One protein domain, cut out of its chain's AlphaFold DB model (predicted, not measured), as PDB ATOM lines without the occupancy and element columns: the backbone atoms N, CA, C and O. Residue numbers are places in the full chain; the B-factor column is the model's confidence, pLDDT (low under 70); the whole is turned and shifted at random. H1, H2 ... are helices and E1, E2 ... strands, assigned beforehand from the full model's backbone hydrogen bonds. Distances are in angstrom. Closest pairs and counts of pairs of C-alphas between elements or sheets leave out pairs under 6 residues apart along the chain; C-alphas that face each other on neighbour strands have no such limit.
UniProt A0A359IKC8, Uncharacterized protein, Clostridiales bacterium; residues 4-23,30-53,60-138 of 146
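This is residues 4 to 23, 30 to 53 and 60 to 138 of the 146 residues of an uncharacterized protein of Clostridiales bacterium (UniProt A0A359IKC8). What does the domain look like? Three helices, H2, H3 and H4, cross one another at wide angles and each touches the other two, while a hairpin of two strands, E1 and E2, packs on H2 and H3 with its strand E2. H1 lies off to one side, near H4, and the short H5 packs on H4 after residues 114 to 133, a long stretch with no named element. What is it made of? The printed part has 123 residues with five named helices and two named strands, in the order H1 H2 H3 H4 E1 E2 H5; its class is mostly helix, and the sheet, in the order E1 - E2, is antiparallel. How large is it? It is compact and rounded, with a radius of gyration of the C-alphas of 13.6 A and spans of 37 by 36 by 28 A.

Where are the first two helices? H1 is residues 4 to 12, 12.4 A from first to last C-alpha, and C-alpha 4 is at (115.072, 136.838, 140.638). H2, the longest helix, is residues 34 to 47 and measures 20.5 A. Which helices come next? H3 is residues 67 to 77, 15.7 A long. H4 is residues 83 to 93, 15.2 A long, and C-alpha 83 is at (107.790, 131.324, 144.450). What follows H4? E1, residues 98 to 103, measures 16.2 A, and E2, residues 108 to 113, measures 17.1 A. H5, residues 134 to 138, measures 7.7 A, and C-alpha 138 is at (106.282, 143.593, 146.555).

Where does H1 stand? H1 touches no helix but is near H4, with 7 pairs of C-alphas within 10 A. H1 and H3 are only just apart, with their closest C-alphas 8.1 A from each other. How do H2, H3 and H4 meet? H4 is the hub, touching H2, H3 and H5; it is about perpendicular to H3 at 73 degrees, with the C-alphas of Trp 71 and Ile 83 closest at 5.7 A. H2 touches H4 with residues 34 to 38 alone, about perpendicular at 82 degrees, the C-alphas of Lys 35 and Glu 89 being closest at 6.2 A. H2 touches H3 with residues 37 to 42 alone, only just about perpendicular at 73 degrees, the C-alphas of Ile 38 and Ile 70 being closest at 6.8 A. How is the hairpin placed? E1 and E2 form an antiparallel hairpin with directions 152 degrees apart; N 101 and O 110 are 2.8 A apart and N 99 and O 112 are 2.9 A apart, both within hydrogen-bond range. The closest C-alphas of H2 and E2 are those of Leu 42 and Lys 112, 5.9 A, and those of H3 and E2 are Val 67 and Val 110, 7.0 A. Residues 65 to 66 also pair with residues 110 to 111 of E2, antiparallel. What of H5 and the helix backbones? H5 touches H4, with the C-alphas of Arg 88 and Glu 138 closest at 5.1 A. Every O i to N i+4 pair is within hydrogen-bond range in H1 and H4, against 9 of 10 in H2, 5 of 7 in H3 and 0 of 1 in H5, where 2 of 2 O i to N i+3 pairs are.

How far does it reach? The two C-alphas farthest apart are those of Ile 31 and Asn 105, at 38.1 A. Where is it cut, and which link is long? Residues 24 to 29 and 54 to 59 are not printed; the C-alpha gaps are 15.0 A from 23 to 30 and 12.7 A from 53 to 60. Of the links printed whole, E2 to H5 is long, with 20 residues, and the others are tight. Where is confidence low? The mean pLDDT of the printed part is 78.3, and 31 residues are under 70, among them 45 to 53 and 117 to 124.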
ATOM      1  N   GLU A   4     115.664 138.130 140.984       88.38
ATOM      2  CA  GLU A   4     115.072 136.838 140.638       88.38
ATOM      3  C   GLU A   4     116.124 135.726 140.535       88.38
ATOM      4  O   GLU A   4     115.931 134.650 141.101       88.38
ATOM      5  N   ASP A   5     117.273 136.006 139.911       88.12
ATOM      6  CA  ASP A   5     118.379 135.050 139.779       88.12
ATOM      7  C   ASP A   5     118.870 134.556 141.147       88.12
ATOM      8  O   ASP A   5     119.233 133.388 141.302       88.12
ATOM      9  N   LEU A   6     118.894 135.442 142.151       86.62
ATOM     10  CA  LEU A   6     119.324 135.094 143.506       86.62
ATOM     11  C   LEU A   6     118.401 134.042 144.131       86.62
ATOM     12  O   LEU A   6     118.877 133.070 144.724       86.62
ATOM     13  N   VAL A   7     117.090 134.216 143.960       88.12
ATOM     14  CA  VAL A   7     116.068 133.298 144.474       88.12
ATOM     15  C   VAL A   7     116.107 131.972 143.720       88.12
ATOM     16  O   VAL A   7     116.154 130.914 144.348       88.12
ATOM     17  N   LEU A   8     116.145 132.007 142.384       89.25
ATOM     18  CA  LEU A   8     116.169 130.797 141.555       89.25
ATOM     19  C   LEU A   8     117.413 129.952 141.834       89.25
ATOM     20  O   LEU A   8     117.299 128.754 142.094       89.25
ATOM     21  N   LYS A   9     118.592 130.583 141.909       87.62
ATOM     22  CA  LYS A   9     119.839 129.901 142.269       87.62
ATOM     23  C   LYS A   9     119.765 129.272 143.661       87.62
ATOM     24  O   LYS A   9     120.320 128.197 143.884       87.62
ATOM     25  N   TYR A  10     119.116 129.926 144.622       85.31
ATOM     26  CA  TYR A  10     118.929 129.351 145.954       85.31
ATOM     27  C   TYR A  10     118.048 128.089 145.906       85.31
ATOM     28  O   TYR A  10     118.389 127.083 146.529       85.31
ATOM     29  N   ILE A  11     116.952 128.119 145.142       84.75
ATOM     30  CA  ILE A  11     115.996 127.007 144.999       84.75
ATOM     31  C   ILE A  11     116.617 125.800 144.300       84.75
ATOM     32  O   ILE A  11     116.465 124.679 144.787       84.75
ATOM     33  N   GLU A  12     117.355 126.017 143.208       82.81
ATOM     34  CA  GLU A  12     118.054 124.949 142.479       82.81
ATOM     35  C   GLU A  12     118.963 124.129 143.405       82.81
ATOM     36  O   GLU A  12     119.000 122.901 143.329       82.81
ATOM     37  N   ASN A  13     119.629 124.790 144.355       73.19
ATOM     38  CA  ASN A  13     120.516 124.137 145.319       73.19
ATOM     39  C   ASN A  13     119.781 123.327 146.402       73.19
ATOM     40  O   ASN A  13     120.420 122.564 147.126       73.19
ATOM     41  N   LYS A  14     118.465 123.503 146.557       70.81
ATOM     42  CA  LYS A  14     117.664 122.907 147.638       70.81
ATOM     43  C   LYS A  14     116.816 121.707 147.207       70.81
ATOM     44  O   LYS A  14     116.114 121.166 148.052       70.81
ATOM     45  N   ASN A  15     116.891 121.278 145.940       61.75
ATOM     46  CA  ASN A  15     116.161 120.127 145.383       61.75
ATOM     47  C   ASN A  15     114.687 120.074 145.842       61.75
ATOM     48  O   ASN A  15     114.231 119.148 146.520       61.75
ATOM     49  N   THR A  16     113.951 121.142 145.544       66.38
ATOM     50  CA  THR A  16     112.660 121.425 146.172       66.38
ATOM     51  C   THR A  16     111.575 120.451 145.734       66.38
ATOM     52  O   THR A  16     110.995 120.579 144.658       66.38
ATOM     53  N   THR A  17     111.261 119.495 146.604       74.50
ATOM     54  CA  THR A  17     110.144 118.562 146.412       74.50
ATOM     55  C   THR A  17     108.850 119.181 146.951       74.50
ATOM     56  O   THR A  17     108.883 119.686 148.079       74.50
ATOM     57  N   PRO A  18     107.718 119.135 146.220       76.38
ATOM     58  CA  PRO A  18     106.422 119.548 146.754       76.38
ATOM     59  C   PRO A  18     106.129 118.887 148.105       76.38
ATOM     60  O   PRO A  18     106.432 117.710 148.307       76.38
ATOM     61  N   LEU A  19     105.557 119.647 149.034       72.19
ATOM     62  CA  LEU A  19     105.178 119.159 150.355       72.19
ATOM     63  C   LEU A  19     103.659 119.031 150.436       72.19
ATOM     64  O   LEU A  19     102.920 119.840 149.884       72.19
ATOM     65  N   TYR A  20     103.203 117.987 151.120       65.69
ATOM     66  CA  TYR A  20     101.789 117.704 151.319       65.69
ATOM     67  C   TYR A  20     101.479 117.596 152.807       65.69
ATOM     68  O   TYR A  20     102.283 117.085 153.590       65.69
ATOM     69  N   PHE A  21     100.273 118.010 153.174       63.59
ATOM     70  CA  PHE A  21      99.663 117.702 154.458       63.59
ATOM     71  C   PHE A  21      98.478 116.761 154.241       63.59
ATOM     72  O   PHE A  21      97.609 117.029 153.412       63.59
ATOM     73  N   HIS A  22      98.422 115.668 155.004       53.25
ATOM     74  CA  HIS A  22      97.301 114.731 154.938       53.25
ATOM     75  C   HIS A  22      96.036 115.384 155.506       53.25
ATOM     76  O   HIS A  22      95.985 115.698 156.693       53.25
ATOM     77  N   PHE A  23      95.012 115.572 154.668       56.41
ATOM     78  CA  PHE A  23      93.756 116.217 155.063       56.41
ATOM     79  C   PHE A  23      92.530 115.363 154.746       56.41
ATOM     80  O   PHE A  23      92.423 114.788 153.666       56.41
ATOM     81  N   SER A  30      91.827 123.442 143.781       61.72
ATOM     82  CA  SER A  30      91.893 124.197 142.519       61.72
ATOM     83  C   SER A  30      91.041 125.477 142.516       61.72
ATOM     84  O   SER A  30      91.327 126.401 141.758       61.72
ATOM     85  N   ILE A  31      90.033 125.565 143.393       66.69
ATOM     86  CA  ILE A  31      89.080 126.686 143.466       66.69
ATOM     87  C   ILE A  31      89.598 127.825 144.364       66.69
ATOM     88  O   ILE A  31      89.130 128.959 144.277       66.69
ATOM     89  N   PHE A  32      90.582 127.563 145.225       78.38
ATOM     90  CA  PHE A  32      91.058 128.550 146.191       78.38
ATOM     91  C   PHE A  32      91.920 129.633 145.542       78.38
ATOM     92  O   PHE A  32      92.722 129.354 144.657       78.38
ATOM     93  N   THR A  33      91.802 130.880 145.997       90.12
ATOM     94  CA  THR A  33      92.762 131.938 145.639       90.12
ATOM     95  C   THR A  33      94.130 131.643 146.262       90.12
ATOM     96  O   THR A  33      94.212 130.911 147.251       90.12
ATOM     97  N   LEU A  34      95.214 132.209 145.711       92.12
ATOM     98  CA  LEU A  34      96.555 132.039 146.288       92.12
ATOM     99  C   LEU A  34      96.600 132.536 147.741       92.12
ATOM    100  O   LEU A  34      97.047 131.798 148.618       92.12
ATOM    101  N   LYS A  35      96.017 133.715 148.006       91.69
ATOM    102  CA  LYS A  35      95.817 134.256 149.359       91.69
ATOM    103  C   LYS A  35      95.223 133.222 150.315       91.69
ATOM    104  O   LYS A  35      95.794 132.940 151.365       91.69
ATOM    105  N   TYR A  36      94.081 132.637 149.944       89.25
ATOM    106  CA  TYR A  36      93.384 131.670 150.791       89.25
ATOM    107  C   TYR A  36      94.212 130.401 151.007       89.25
ATOM    108  O   TYR A  36      94.275 129.898 152.126       89.25
ATOM    109  N   LEU A  37      94.878 129.909 149.960       89.75
ATOM    110  CA  LEU A  37      95.739 128.734 150.048       89.75
ATOM    111  C   LEU A  37      96.919 128.964 151.004       89.75
ATOM    112  O   LEU A  37      97.160 128.119 151.860       89.75
ATOM    113  N   ILE A  38      97.605 130.109 150.923       91.19
ATOM    114  CA  ILE A  38      98.705 130.463 151.837       91.19
ATOM    115  C   ILE A  38      98.214 130.537 153.283       91.19
ATOM    116  O   ILE A  38      98.835 129.956 154.170       91.19
ATOM    117  N   ILE A  39      97.081 131.204 153.525       88.88
ATOM    118  CA  ILE A  39      96.489 131.293 154.867       88.88
ATOM    119  C   ILE A  39      96.173 129.896 155.392       88.88
ATOM    120  O   ILE A  39      96.526 129.582 156.522       88.88
ATOM    121  N   LYS A  40      95.560 129.032 154.576       85.94
ATOM    122  CA  LYS A  40      95.256 127.655 154.975       85.94
ATOM    123  C   LYS A  40      96.501 126.829 155.250       85.94
ATOM    124  O   LYS A  40      96.518 126.103 156.237       85.94
ATOM    125  N   ILE A  41      97.541 126.957 154.431       86.25
ATOM    126  CA  ILE A  41      98.828 126.301 154.677       86.25
ATOM    127  C   ILE A  41      99.383 126.739 156.031       86.25
ATOM    128  O   ILE A  41      99.746 125.883 156.829       86.25
ATOM    129  N   LEU A  42      99.408 128.043 156.317       85.31
ATOM    130  CA  LEU A  42      99.916 128.566 157.584       85.31
ATOM    131  C   LEU A  42      99.074 128.106 158.785       85.31
ATOM    132  O   LEU A  42      99.647 127.599 159.742       85.31
ATOM    133  N   ASP A  43      97.745 128.197 158.700       83.00
ATOM    134  CA  ASP A  43      96.782 127.746 159.723       83.00
ATOM    135  C   ASP A  43      96.978 126.256 160.053       83.00
ATOM    136  O   ASP A  43      97.108 125.868 161.208       83.00
ATOM    137  N   LEU A  44      97.109 125.406 159.033       74.69
ATOM    138  CA  LEU A  44      97.259 123.956 159.212       74.69
ATOM    139  C   LEU A  44      98.668 123.573 159.668       74.69
ATOM    140  O   LEU A  44      98.853 122.605 160.405       74.69
ATOM    141  N   SER A  45      99.671 124.358 159.282       68.38
ATOM    142  CA  SER A  45     101.046 124.193 159.742       68.38
ATOM    143  C   SER A  45     101.227 124.483 161.238       68.38
ATOM    144  O   SER A  45     102.226 124.062 161.834       68.38
ATOM    145  N   GLU A  46     100.239 125.146 161.854       62.62
ATOM    146  CA  GLU A  46     100.133 125.246 163.300       62.62
ATOM    147  C   GLU A  46      99.760 123.919 163.951       62.62
ATOM    148  O   GLU A  46     100.230 123.622 165.041       62.62
ATOM    149  N   GLU A  47      98.945 123.090 163.322       52.31
ATOM    150  CA  GLU A  47      98.446 121.862 163.943       52.31
ATOM    151  C   GLU A  47      99.276 120.627 163.569       52.31
ATOM    152  O   GLU A  47      99.320 119.667 164.340       52.31
ATOM    153  N   TYR A  48      99.993 120.675 162.440       49.41
ATOM    154  CA  TYR A  48     100.685 119.526 161.860       49.41
ATOM    155  C   TYR A  48     102.145 119.840 161.483       49.41
ATOM    156  O   TYR A  48     102.448 120.811 160.781       49.41
ATOM    157  N   GLU A  49     103.075 118.990 161.927       49.91
ATOM    158  CA  GLU A  49     104.456 118.967 161.430       49.91
ATOM    159  C   GLU A  49     104.460 118.443 159.983       49.91
ATOM    160  O   GLU A  49     103.705 117.532 159.639       49.91
ATOM    161  N   SER A  50     105.258 119.042 159.096       40.91
ATOM    162  CA  SER A  50     105.362 118.550 157.718       40.91
ATOM    163  C   SER A  50     106.043 117.177 157.720       40.91
ATOM    164  O   SER A  50     107.157 117.042 158.209       40.91
ATOM    165  N   CYS A  51     105.391 116.152 157.160       38.41
ATOM    166  CA  CYS A  51     105.853 114.755 157.202       38.41
ATOM    167  C   CYS A  51     107.091 114.436 156.328       38.41
ATOM    168  O   CYS A  51     107.268 113.291 155.914       38.41
ATOM    169  N   SER A  52     107.954 115.405 156.017       39.94
ATOM    170  CA  SER A  52     109.210 115.154 155.302       39.94
ATOM    171  C   SER A  52     110.362 114.999 156.290       39.94
ATOM    172  O   SER A  52     110.700 115.939 157.005       39.94
ATOM    173  N   ILE A  53     110.987 113.820 156.285       37.41
ATOM    174  CA  ILE A  53     112.239 113.509 156.987       37.41
ATOM    175  C   ILE A  53     113.381 114.264 156.288       37.41
ATOM    176  O   ILE A  53     114.175 113.692 155.552       37.41
ATOM    177  N   ASN A  60     111.653 124.057 163.913       44.22
ATOM    178  CA  ASN A  60     111.667 123.255 165.145       44.22
ATOM    179  C   ASN A  60     111.144 123.981 166.409       44.22
ATOM    180  O   ASN A  60     111.181 123.435 167.507       44.22
ATOM    181  N   SER A  61     110.625 125.212 166.302       44.19
ATOM    182  CA  SER A  61     109.930 125.851 167.431       44.19
ATOM    183  C   SER A  61     108.887 126.872 166.979       44.19
ATOM    184  O   SER A  61     109.219 127.832 166.288       44.19
ATOM    185  N   GLY A  62     107.632 126.707 167.405       50.66
ATOM    186  CA  GLY A  62     106.607 127.757 167.319       50.66
ATOM    187  C   GLY A  62     105.771 127.806 166.039       50.66
ATOM    188  O   GLY A  62     105.038 128.776 165.873       50.66
ATOM    189  N   LYS A  63     105.845 126.775 165.182       71.81
ATOM    190  CA  LYS A  63     104.959 126.598 164.013       71.81
ATOM    191  C   LYS A  63     105.088 127.680 162.928       71.81
ATOM    192  O   LYS A  63     104.178 127.903 162.141       71.81
ATOM    193  N   TRP A  64     106.235 128.343 162.869       78.94
ATOM    194  CA  TRP A  64     106.557 129.257 161.778       78.94
ATOM    195  C   TRP A  64     106.825 128.485 160.485       78.94
ATOM    196  O   TRP A  64     107.166 127.307 160.550       78.94
ATOM    197  N   ARG A  65     106.704 129.125 159.321       84.00
ATOM    198  CA  ARG A  65     107.054 128.553 158.011       84.00
ATOM    199  C   ARG A  65     107.832 129.552 157.169       84.00
ATOM    200  O   ARG A  65     107.523 130.740 157.182       84.00
ATOM    201  N   SER A  66     108.851 129.085 156.455       87.56
ATOM    202  CA  SER A  66     109.570 129.914 155.483       87.56
ATOM    203  C   SER A  66     108.749 130.088 154.204       87.56
ATOM    204  O   SER A  66     107.855 129.288 153.925       87.56
ATOM    205  N   VAL A  67     109.066 131.094 153.384       91.25
ATOM    206  CA  VAL A  67     108.420 131.233 152.064       91.25
ATOM    207  C   VAL A  67     108.684 130.024 151.163       91.25
ATOM    208  O   VAL A  67     107.798 129.620 150.415       91.25
ATOM    209  N   LEU A  68     109.858 129.396 151.291       88.94
ATOM    210  CA  LEU A  68     110.194 128.172 150.570       88.94
ATOM    211  C   LEU A  68     109.259 127.022 150.962       88.94
ATOM    212  O   LEU A  68     108.735 126.341 150.086       88.94
ATOM    213  N   ASP A  69     109.015 126.825 152.259       84.75
ATOM    214  CA  ASP A  69     108.110 125.771 152.736       84.75
ATOM    215  C   ASP A  69     106.677 126.030 152.280       84.75
ATOM    216  O   ASP A  69     106.007 125.125 151.786       84.75
ATOM    217  N   ILE A  70     106.217 127.278 152.406       90.19
ATOM    218  CA  ILE A  70     104.881 127.690 151.966       90.19
ATOM    219  C   ILE A  70     104.729 127.421 150.470       90.19
ATOM    220  O   ILE A  70     103.756 126.792 150.063       90.19
ATOM    221  N   TRP A  71     105.704 127.825 149.652       92.12
ATOM    222  CA  TRP A  71     105.681 127.582 148.213       92.12
ATOM    223  C   TRP A  71     105.684 126.089 147.872       92.12
ATOM    224  O   TRP A  71     104.884 125.668 147.040       92.12
ATOM    225  N   ARG A  72     106.484 125.261 148.560       86.38
ATOM    226  CA  ARG A  72     106.483 123.798 148.369       86.38
ATOM    227  C   ARG A  72     105.114 123.168 148.647       86.38
ATOM    228  O   ARG A  72     104.746 122.221 147.954       86.38
ATOM    229  N   HIS A  73     104.361 123.684 149.619       86.50
ATOM    230  CA  HIS A  73     102.969 123.277 149.849       86.50
ATOM    231  C   HIS A  73     102.027 123.816 148.772       86.50
ATOM    232  O   HIS A  73     101.179 123.081 148.274       86.50
ATOM    233  N   VAL A  74     102.187 125.076 148.358       89.25
ATOM    234  CA  VAL A  74     101.371 125.684 147.296       89.25
ATOM    235  C   VAL A  74     101.466 124.881 145.998       89.25
ATOM    236  O   VAL A  74     100.426 124.520 145.452       89.25
ATOM    237  N   ILE A  75     102.673 124.532 145.539       89.06
ATOM    238  CA  ILE A  75     102.872 123.831 144.256       89.06
ATOM    239  C   ILE A  75     102.370 122.389 144.250       89.06
ATOM    240  O   ILE A  75     102.166 121.824 143.179       89.06
ATOM    241  N   TYR A  76     102.131 121.791 145.420       84.50
ATOM    242  CA  TYR A  76     101.435 120.510 145.491       84.50
ATOM    243  C   TYR A  76      99.977 120.643 145.015       84.50
ATOM    244  O   TYR A  76      99.467 119.765 144.322       84.50
ATOM    245  N   TYR A  77      99.306 121.749 145.359       83.75
ATOM    246  CA  TYR A  77      97.903 122.000 145.003       83.75
ATOM    247  C   TYR A  77      97.732 122.827 143.719       83.75
ATOM    248  O   TYR A  77      96.734 122.659 143.018       83.75
ATOM    249  N   LYS A  78      98.682 123.720 143.419       87.88
ATOM    250  CA  LYS A  78      98.712 124.607 142.246       87.88
ATOM    251  C   LYS A  78     100.118 124.647 141.626       87.88
ATOM    252  O   LYS A  78     100.897 125.547 141.943       87.88
ATOM    253  N   PRO A  79     100.469 123.662 140.778       87.62
ATOM    254  CA  PRO A  79     101.832 123.494 140.257       87.62
ATOM    255  C   PRO A  79     102.335 124.629 139.354       87.62
ATOM    256  O   PRO A  79     103.526 124.700 139.072       87.62
ATOM    257  N   ASP A  80     101.433 125.478 138.866       88.75
ATOM    258  CA  ASP A  80     101.714 126.629 138.010       88.75
ATOM    259  C   ASP A  80     102.219 127.857 138.782       88.75
ATOM    260  O   ASP A  80     102.800 128.754 138.174       88.75
ATOM    261  N   ILE A  81     102.049 127.879 140.108       91.81
ATOM    262  CA  ILE A  81     102.459 129.001 140.951       91.81
ATOM    263  C   ILE A  81     103.972 128.986 141.185       91.81
ATOM    264  O   ILE A  81     104.543 128.028 141.716       91.81
ATOM    265  N   ASN A  82     104.635 130.093 140.868       91.88
ATOM    266  CA  ASN A  82     106.046 130.290 141.184       91.88
ATOM    267  C   ASN A  82     106.246 130.889 142.590       91.88
ATOM    268  O   ASN A  82     105.327 131.415 143.220       91.88
ATOM    269  N   ILE A  83     107.476 130.818 143.106       94.00
ATOM    270  CA  ILE A  83     107.790 131.324 144.450       94.00
ATOM    271  C   ILE A  83     107.591 132.840 144.571       94.00
ATOM    272  O   ILE A  83     107.224 133.323 145.639       94.00
ATOM    273  N   PHE A  84     107.795 133.593 143.488       95.31
ATOM    274  CA  PHE A  84     107.661 135.047 143.493       95.31
ATOM    275  C   PHE A  84     106.209 135.463 143.729       95.31
ATOM    276  O   PHE A  84     105.958 136.397 144.483       95.31
ATOM    277  N   GLU A  85     105.245 134.730 143.167       95.62
ATOM    278  CA  GLU A  85     103.821 134.917 143.461       95.62
ATOM    279  C   GLU A  85     103.521 134.703 144.951       95.62
ATOM    280  O   GLU A  85     102.782 135.482 145.549       95.62
ATOM    281  N   VAL A  86     104.141 133.699 145.581       95.19
ATOM    282  CA  VAL A  86     104.004 133.456 147.027       95.19
ATOM    283  C   VAL A  86     104.639 134.585 147.846       95.19
ATOM    284  O   VAL A  86     104.050 135.013 148.836       95.19
ATOM    285  N   MET A  87     105.806 135.097 147.441       94.12
ATOM    286  CA  MET A  87     106.467 136.238 148.091       94.12
ATOM    287  C   MET A  87     105.595 137.501 148.034       94.12
ATOM    288  O   MET A  87     105.358 138.118 149.074       94.12
ATOM    289  N   ARG A  88     105.062 137.837 146.850       93.38
ATOM    290  CA  ARG A  88     104.155 138.979 146.649       93.38
ATOM    291  C   ARG A  88     102.872 138.833 147.467       93.38
ATOM    292  O   ARG A  88     102.443 139.773 148.136       93.38
ATOM    293  N   GLU A  89     102.278 137.643 147.484       93.06
ATOM    294  CA  GLU A  89     101.058 137.401 148.256       93.06
ATOM    295  C   GLU A  89     101.320 137.465 149.772       93.06
ATOM    296  O   GLU A  89     100.544 138.079 150.499       93.06
ATOM    297  N   LEU A  90     102.438 136.925 150.274       91.12
ATOM    298  CA  LEU A  90     102.826 137.078 151.685       91.12
ATOM    299  C   LEU A  90     103.045 138.545 152.070       91.12
ATOM    300  O   LEU A  90     102.647 138.947 153.165       91.12
ATOM    301  N   PHE A  91     103.636 139.348 151.180       89.75
ATOM    302  CA  PHE A  91     103.770 140.791 151.377       89.75
ATOM    303  C   PHE A  91     102.394 141.467 151.512       89.75
ATOM    304  O   PHE A  91     102.169 142.224 152.455       89.75
ATOM    305  N   SER A  92     101.441 141.113 150.643       86.38
ATOM    306  CA  SER A  92     100.057 141.608 150.680       86.38
ATOM    307  C   SER A  92      99.300 141.198 151.959       86.38
ATOM    308  O   SER A  92      98.679 142.042 152.613       86.38
ATOM    309  N   ILE A  93      99.397 139.923 152.376       84.75
ATOM    310  CA  ILE A  93      98.756 139.387 153.600       84.75
ATOM    311  C   ILE A  93      99.350 140.011 154.875       84.75
ATOM    312  O   ILE A  93      98.641 140.141 155.878       84.75
ATOM    313  N   GLY A  94     100.623 140.427 154.833       66.75
ATOM    314  CA  GLY A  94     101.372 141.094 155.908       66.75
ATOM    315  C   GLY A  94     100.608 142.169 156.691       66.75
ATOM    316  O   GLY A  94     100.921 142.430 157.851       66.75
ATOM    317  N   ASN A  95      99.580 142.753 156.077       64.00
ATOM    318  CA  ASN A  95      98.804 143.867 156.602       64.00
ATOM    319  C   ASN A  95      97.593 143.485 157.481       64.00
ATOM    320  O   ASN A  95      96.988 144.386 158.058       64.00
ATOM    321  N   GLU A  96      97.218 142.203 157.607       66.25
ATOM    322  CA  GLU A  96      95.968 141.810 158.295       66.25
ATOM    323  C   GLU A  96      96.175 140.980 159.585       66.25
ATOM    324  O   GLU A  96      95.662 141.355 160.635       66.25
ATOM    325  N   TYR A  97      96.912 139.861 159.539       75.50
ATOM    326  CA  TYR A  97      97.117 138.934 160.687       75.50
ATOM    327  C   TYR A  97      98.346 138.020 160.519       75.50
ATOM    328  O   TYR A  97      98.517 137.023 161.227       75.50
ATOM    329  N   LEU A  98      99.199 138.323 159.541       82.69
ATOM    330  CA  LEU A  98     100.454 137.614 159.344       82.69
ATOM    331  C   LEU A  98     101.489 138.179 160.309       82.69
ATOM    332  O   LEU A  98     101.778 139.377 160.312       82.69
ATOM    333  N   VAL A  99     102.089 137.308 161.107       81.00
ATOM    334  CA  VAL A  99     103.254 137.664 161.907       81.00
ATOM    335  C   VAL A  99     104.481 137.109 161.212       81.00
ATOM    336  O   VAL A  99     104.507 135.949 160.805       81.00
ATOM    337  N   GLY A 100     105.506 137.948 161.085       81.06
ATOM    338  CA  GLY A 100     106.836 137.548 160.647       81.06
ATOM    339  C   GLY A 100     107.810 137.477 161.814       81.06
ATOM    340  O   GLY A 100     107.678 138.222 162.781       81.06
ATOM    341  N   HIS A 101     108.810 136.615 161.702       81.38
ATOM    342  CA  HIS A 101     110.006 136.600 162.533       81.38
ATOM    343  C   HIS A 101     111.235 136.496 161.629       81.38
ATOM    344  O   HIS A 101     111.192 135.859 160.577       81.38
ATOM    345  N   TYR A 102     112.335 137.129 162.036       80.81
ATOM    346  CA  TYR A 102     113.600 137.069 161.314       80.81
ATOM    347  C   TYR A 102     114.622 136.276 162.131       80.81
ATOM    348  O   TYR A 102     115.069 136.735 163.184       80.81
ATOM    349  N   CYS A 103     115.003 135.103 161.630       77.75
ATOM    350  CA  CYS A 103     116.028 134.261 162.230       77.75
ATOM    351  C   CYS A 103     117.416 134.748 161.798       77.75
ATOM    352  O   CYS A 103     117.829 134.549 160.654       77.75
ATOM    353  N   GLU A 104     118.149 135.389 162.711       78.94
ATOM    354  CA  GLU A 104     119.434 136.028 162.393       78.94
ATOM    355  C   GLU A 104     120.534 135.047 161.977       78.94
ATOM    356  O   GLU A 104     121.326 135.372 161.095       78.94
ATOM    357  N   ASN A 105     120.554 133.843 162.554       74.94
ATOM    358  CA  ASN A 105     121.616 132.850 162.337       74.94
ATOM    359  C   ASN A 105     121.717 132.394 160.875       74.94
ATOM    360  O   ASN A 105     122.808 132.216 160.342       74.94
ATOM    361  N   ILE A 106     120.563 132.231 160.235       77.00
ATOM    362  CA  ILE A 106     120.411 131.756 158.851       77.00
ATOM    363  C   ILE A 106     119.920 132.855 157.908       77.00
ATOM    364  O   ILE A 106     119.704 132.604 156.728       77.00
ATOM    365  N   LYS A 107     119.722 134.066 158.443       85.38
ATOM    366  CA  LYS A 107     119.166 135.226 157.746       85.38
ATOM    367  C   LYS A 107     117.797 134.965 157.117       85.38
ATOM    368  O   LYS A 107     117.539 135.440 156.030       85.38
ATOM    369  N   ARG A 108     116.905 134.227 157.777       85.69
ATOM    370  CA  ARG A 108     115.629 133.802 157.177       85.69
ATOM    371  C   ARG A 108     114.424 134.531 157.732       85.69
ATOM    372  O   ARG A 108     114.307 134.686 158.947       85.69
ATOM    373  N   ARG A 109     113.474 134.881 156.861       86.94
ATOM    374  CA  ARG A 109     112.119 135.270 157.283       86.94
ATOM    375  C   ARG A 109     111.209 134.055 157.382       86.94
ATOM    376  O   ARG A 109     111.117 133.251 156.457       86.94
ATOM    377  N   VAL A 110     110.515 133.952 158.505       86.00
ATOM    378  CA  VAL A 110     109.503 132.924 158.743       86.00
ATOM    379  C   VAL A 110     108.195 133.564 159.188       86.00
ATOM    380  O   VAL A 110     108.192 134.628 159.805       86.00
ATOM    381  N   PHE A 111     107.085 132.911 158.869       86.88
ATOM    382  CA  PHE A 111     105.738 133.456 158.977       86.88
ATOM    383  C   PHE A 111     104.828 132.524 159.774       86.88
ATOM    384  O   PHE A 111     105.000 131.308 159.731       86.88
ATOM    385  N   LYS A 112     103.855 133.089 160.486       84.25
ATOM    386  CA  LYS A 112     102.728 132.364 161.087       84.25
ATOM    387  C   LYS A 112     101.492 133.260 161.107       84.25
ATOM    388  O   LYS A 112     101.609 134.469 160.889       84.25
ATOM    389  N   LEU A 113     100.333 132.694 161.420       84.19
ATOM    390  CA  LEU A 113      99.149 133.496 161.698       84.19
ATOM    391  C   LEU A 113      99.131 133.884 163.179       84.19
ATOM    392  O   LEU A 113      99.544 133.133 164.060       84.19
ATOM    393  N   ASP A 114      98.668 135.092 163.470       78.88
ATOM    394  CA  ASP A 114      98.252 135.455 164.818       78.88
ATOM    395  C   ASP A 114      97.060 136.395 164.720       78.88
ATOM    396  O   ASP A 114      97.177 137.559 164.340       78.88
ATOM    397  N   LYS A 115      95.885 135.885 165.087       73.69
ATOM    398  CA  LYS A 115      94.638 136.658 165.051       73.69
ATOM    399  C   LYS A 115      94.613 137.775 166.100       73.69
ATOM    400  O   LYS A 115      93.732 138.627 166.042       73.69
ATOM    401  N   ASN A 116      95.555 137.771 167.046       73.06
ATOM    402  CA  ASN A 116      95.625 138.723 168.151       73.06
ATOM    403  C   ASN A 116      96.767 139.743 168.009       73.06
ATOM    404  O   ASN A 116      96.861 140.645 168.841       73.06
ATOM    405  N   THR A 117      97.622 139.624 166.985       66.12
ATOM    406  CA  THR A 117      98.811 140.473 166.827       66.12
ATOM    407  C   THR A 117      98.936 140.995 165.403       66.12
ATOM    408  O   THR A 117      98.943 140.232 164.442       66.12
ATOM    409  N   THR A 118      99.157 142.300 165.258       58.75
ATOM    410  CA  THR A 118      99.561 142.910 163.989       58.75
ATOM    411  C   THR A 118     101.096 142.966 163.864       58.75
ATOM    412  O   THR A 118     101.783 143.676 164.594       58.75
ATOM    413  N   GLY A 119     101.652 142.170 162.941       57.75
ATOM    414  CA  GLY A 119     102.781 142.517 162.055       57.75
ATOM    415  C   GLY A 119     104.161 142.946 162.595       57.75
ATOM    416  O   GLY A 119     104.951 143.475 161.817       57.75
ATOM    417  N   CYS A 120     104.514 142.745 163.866       53.47
ATOM    418  CA  CYS A 120     105.639 143.488 164.467       53.47
ATOM    419  C   CYS A 120     107.073 143.204 163.920       53.47
ATOM    420  O   CYS A 120     107.956 144.034 164.119       53.47
ATOM    421  N   ALA A 121     107.353 142.092 163.214       56.19
ATOM    422  CA  ALA A 121     108.722 141.746 162.755       56.19
ATOM    423  C   ALA A 121     108.922 141.567 161.230       56.19
ATOM    424  O   ALA A 121     110.031 141.247 160.787       56.19
ATOM    425  N   LEU A 122     107.904 141.838 160.407       61.88
ATOM    426  CA  LEU A 122     108.020 141.762 158.939       61.88
ATOM    427  C   LEU A 122     108.930 142.861 158.355       61.88
ATOM    428  O   LEU A 122     109.651 142.636 157.387       61.88
ATOM    429  N   PHE A 123     108.985 144.023 159.006       63.94
ATOM    430  CA  PHE A 123     109.601 145.246 158.476       63.94
ATOM    431  C   PHE A 123     111.003 145.541 159.027       63.94
ATOM    432  O   PHE A 123     111.441 146.687 159.052       63.94
ATOM    433  N   THR A 124     111.735 144.522 159.483       65.12
ATOM    434  CA  THR A 124     112.997 144.694 160.237       65.12
ATOM    435  C   THR A 124     114.171 145.297 159.447       65.12
ATOM    436  O   THR A 124     115.268 145.388 159.989       65.12
ATOM    437  N   GLY A 125     113.990 145.705 158.183       75.44
ATOM    438  CA  GLY A 125     115.037 146.325 157.355       75.44
ATOM    439  C   GLY A 125     116.254 145.429 157.094       75.44
ATOM    440  O   GLY A 125     117.275 145.901 156.608       75.44
ATOM    441  N   LYS A 126     116.177 144.140 157.441       85.12
ATOM    442  CA  LYS A 126     117.235 143.145 157.231       85.12
ATOM    443  C   LYS A 126     117.068 142.467 155.881       85.12
ATOM    444  O   LYS A 126     115.949 142.398 155.379       85.12
ATOM    445  N   VAL A 127     118.164 141.946 155.342       89.88
ATOM    446  CA  VAL A 127     118.221 141.171 154.095       89.88
ATOM    447  C   VAL A 127     118.040 139.684 154.410       89.88
ATOM    448  O   VAL A 127     118.687 139.204 155.334       89.88
ATOM    449  N   ASP A 128     117.176 138.977 153.686       89.06
ATOM    450  CA  ASP A 128     116.858 137.562 153.919       89.06
ATOM    451  C   ASP A 128     117.831 136.575 153.239       89.06
ATOM    452  O   ASP A 128     118.876 136.971 152.714       89.06
ATOM    453  N   GLU A 129     117.517 135.273 153.275       87.62
ATOM    454  CA  GLU A 129     118.406 134.198 152.829       87.62
ATOM    455  C   GLU A 129     118.649 134.225 151.315       87.62
ATOM    456  O   GLU A 129     119.630 133.658 150.835       87.62
ATOM    457  N   PHE A 130     117.781 134.926 150.581       90.19
ATOM    458  CA  PHE A 130     117.891 135.152 149.146       90.19
ATOM    459  C   PHE A 130     118.707 136.403 148.817       90.19
ATOM    460  O   PHE A 130     118.957 136.687 147.651       90.19
ATOM    461  N   GLY A 131     119.131 137.176 149.820       89.94
ATOM    462  CA  GLY A 131     119.791 138.453 149.583       89.94
ATOM    463  C   GLY A 131     118.815 139.606 149.327       89.94
ATOM    464  O   GLY A 131     119.236 140.610 148.755       89.94
ATOM    465  N   LEU A 132     117.551 139.499 149.762       91.19
ATOM    466  CA  LEU A 132     116.506 140.494 149.490       91.19
ATOM    467  C   LEU A 132     115.980 141.193 150.750       91.19
ATOM    468  O   LEU A 132     115.894 140.611 151.832       91.19
ATOM    469  N   TYR A 133     115.585 142.458 150.625       91.31
ATOM    470  CA  TYR A 133     114.767 143.135 151.632       91.31
ATOM    471  C   TYR A 133     113.303 142.723 151.485       91.31
ATOM    472  O   TYR A 133     112.848 142.382 150.400       91.31
ATOM    473  N   PHE A 134     112.521 142.807 152.565       89.00
ATOM    474  CA  PHE A 134     111.100 142.449 152.496       89.00
ATOM    475  C   PHE A 134     110.310 143.348 151.531       89.00
ATOM    476  O   PHE A 134     109.401 142.873 150.868       89.00
ATOM    477  N   SER A 135     110.693 144.620 151.385       89.50
ATOM    478  CA  SER A 135     110.112 145.523 150.381       89.50
ATOM    479  C   SER A 135     110.382 145.081 148.944       89.50
ATOM    480  O   SER A 135     109.602 145.395 148.058       89.50
ATOM    481  N   ASP A 136     111.465 144.338 148.696       91.50
ATOM    482  CA  ASP A 136     111.744 143.818 147.358       91.50
ATOM    483  C   ASP A 136     110.720 142.759 146.940       91.50
ATOM    484  O   ASP A 136     110.562 142.501 145.752       91.50
ATOM    485  N   TRP A 137     110.025 142.149 147.903       91.75
ATOM    486  CA  TRP A 137     109.037 141.111 147.636       91.75
ATOM    487  C   TRP A 137     107.764 141.663 147.008       91.75
ATOM    488  O   TRP A 137     107.025 140.874 146.443       91.75
ATOM    489  N   GLU A 138     107.497 142.970 147.095       90.94
ATOM    490  CA  GLU A 138     106.282 143.593 146.555       90.94
ATOM    491  C   GLU A 138     106.178 143.435 145.032       90.94
ATOM    492  O   GLU A 138     105.101 143.156 144.514       90.94
TER     493      GLU A 138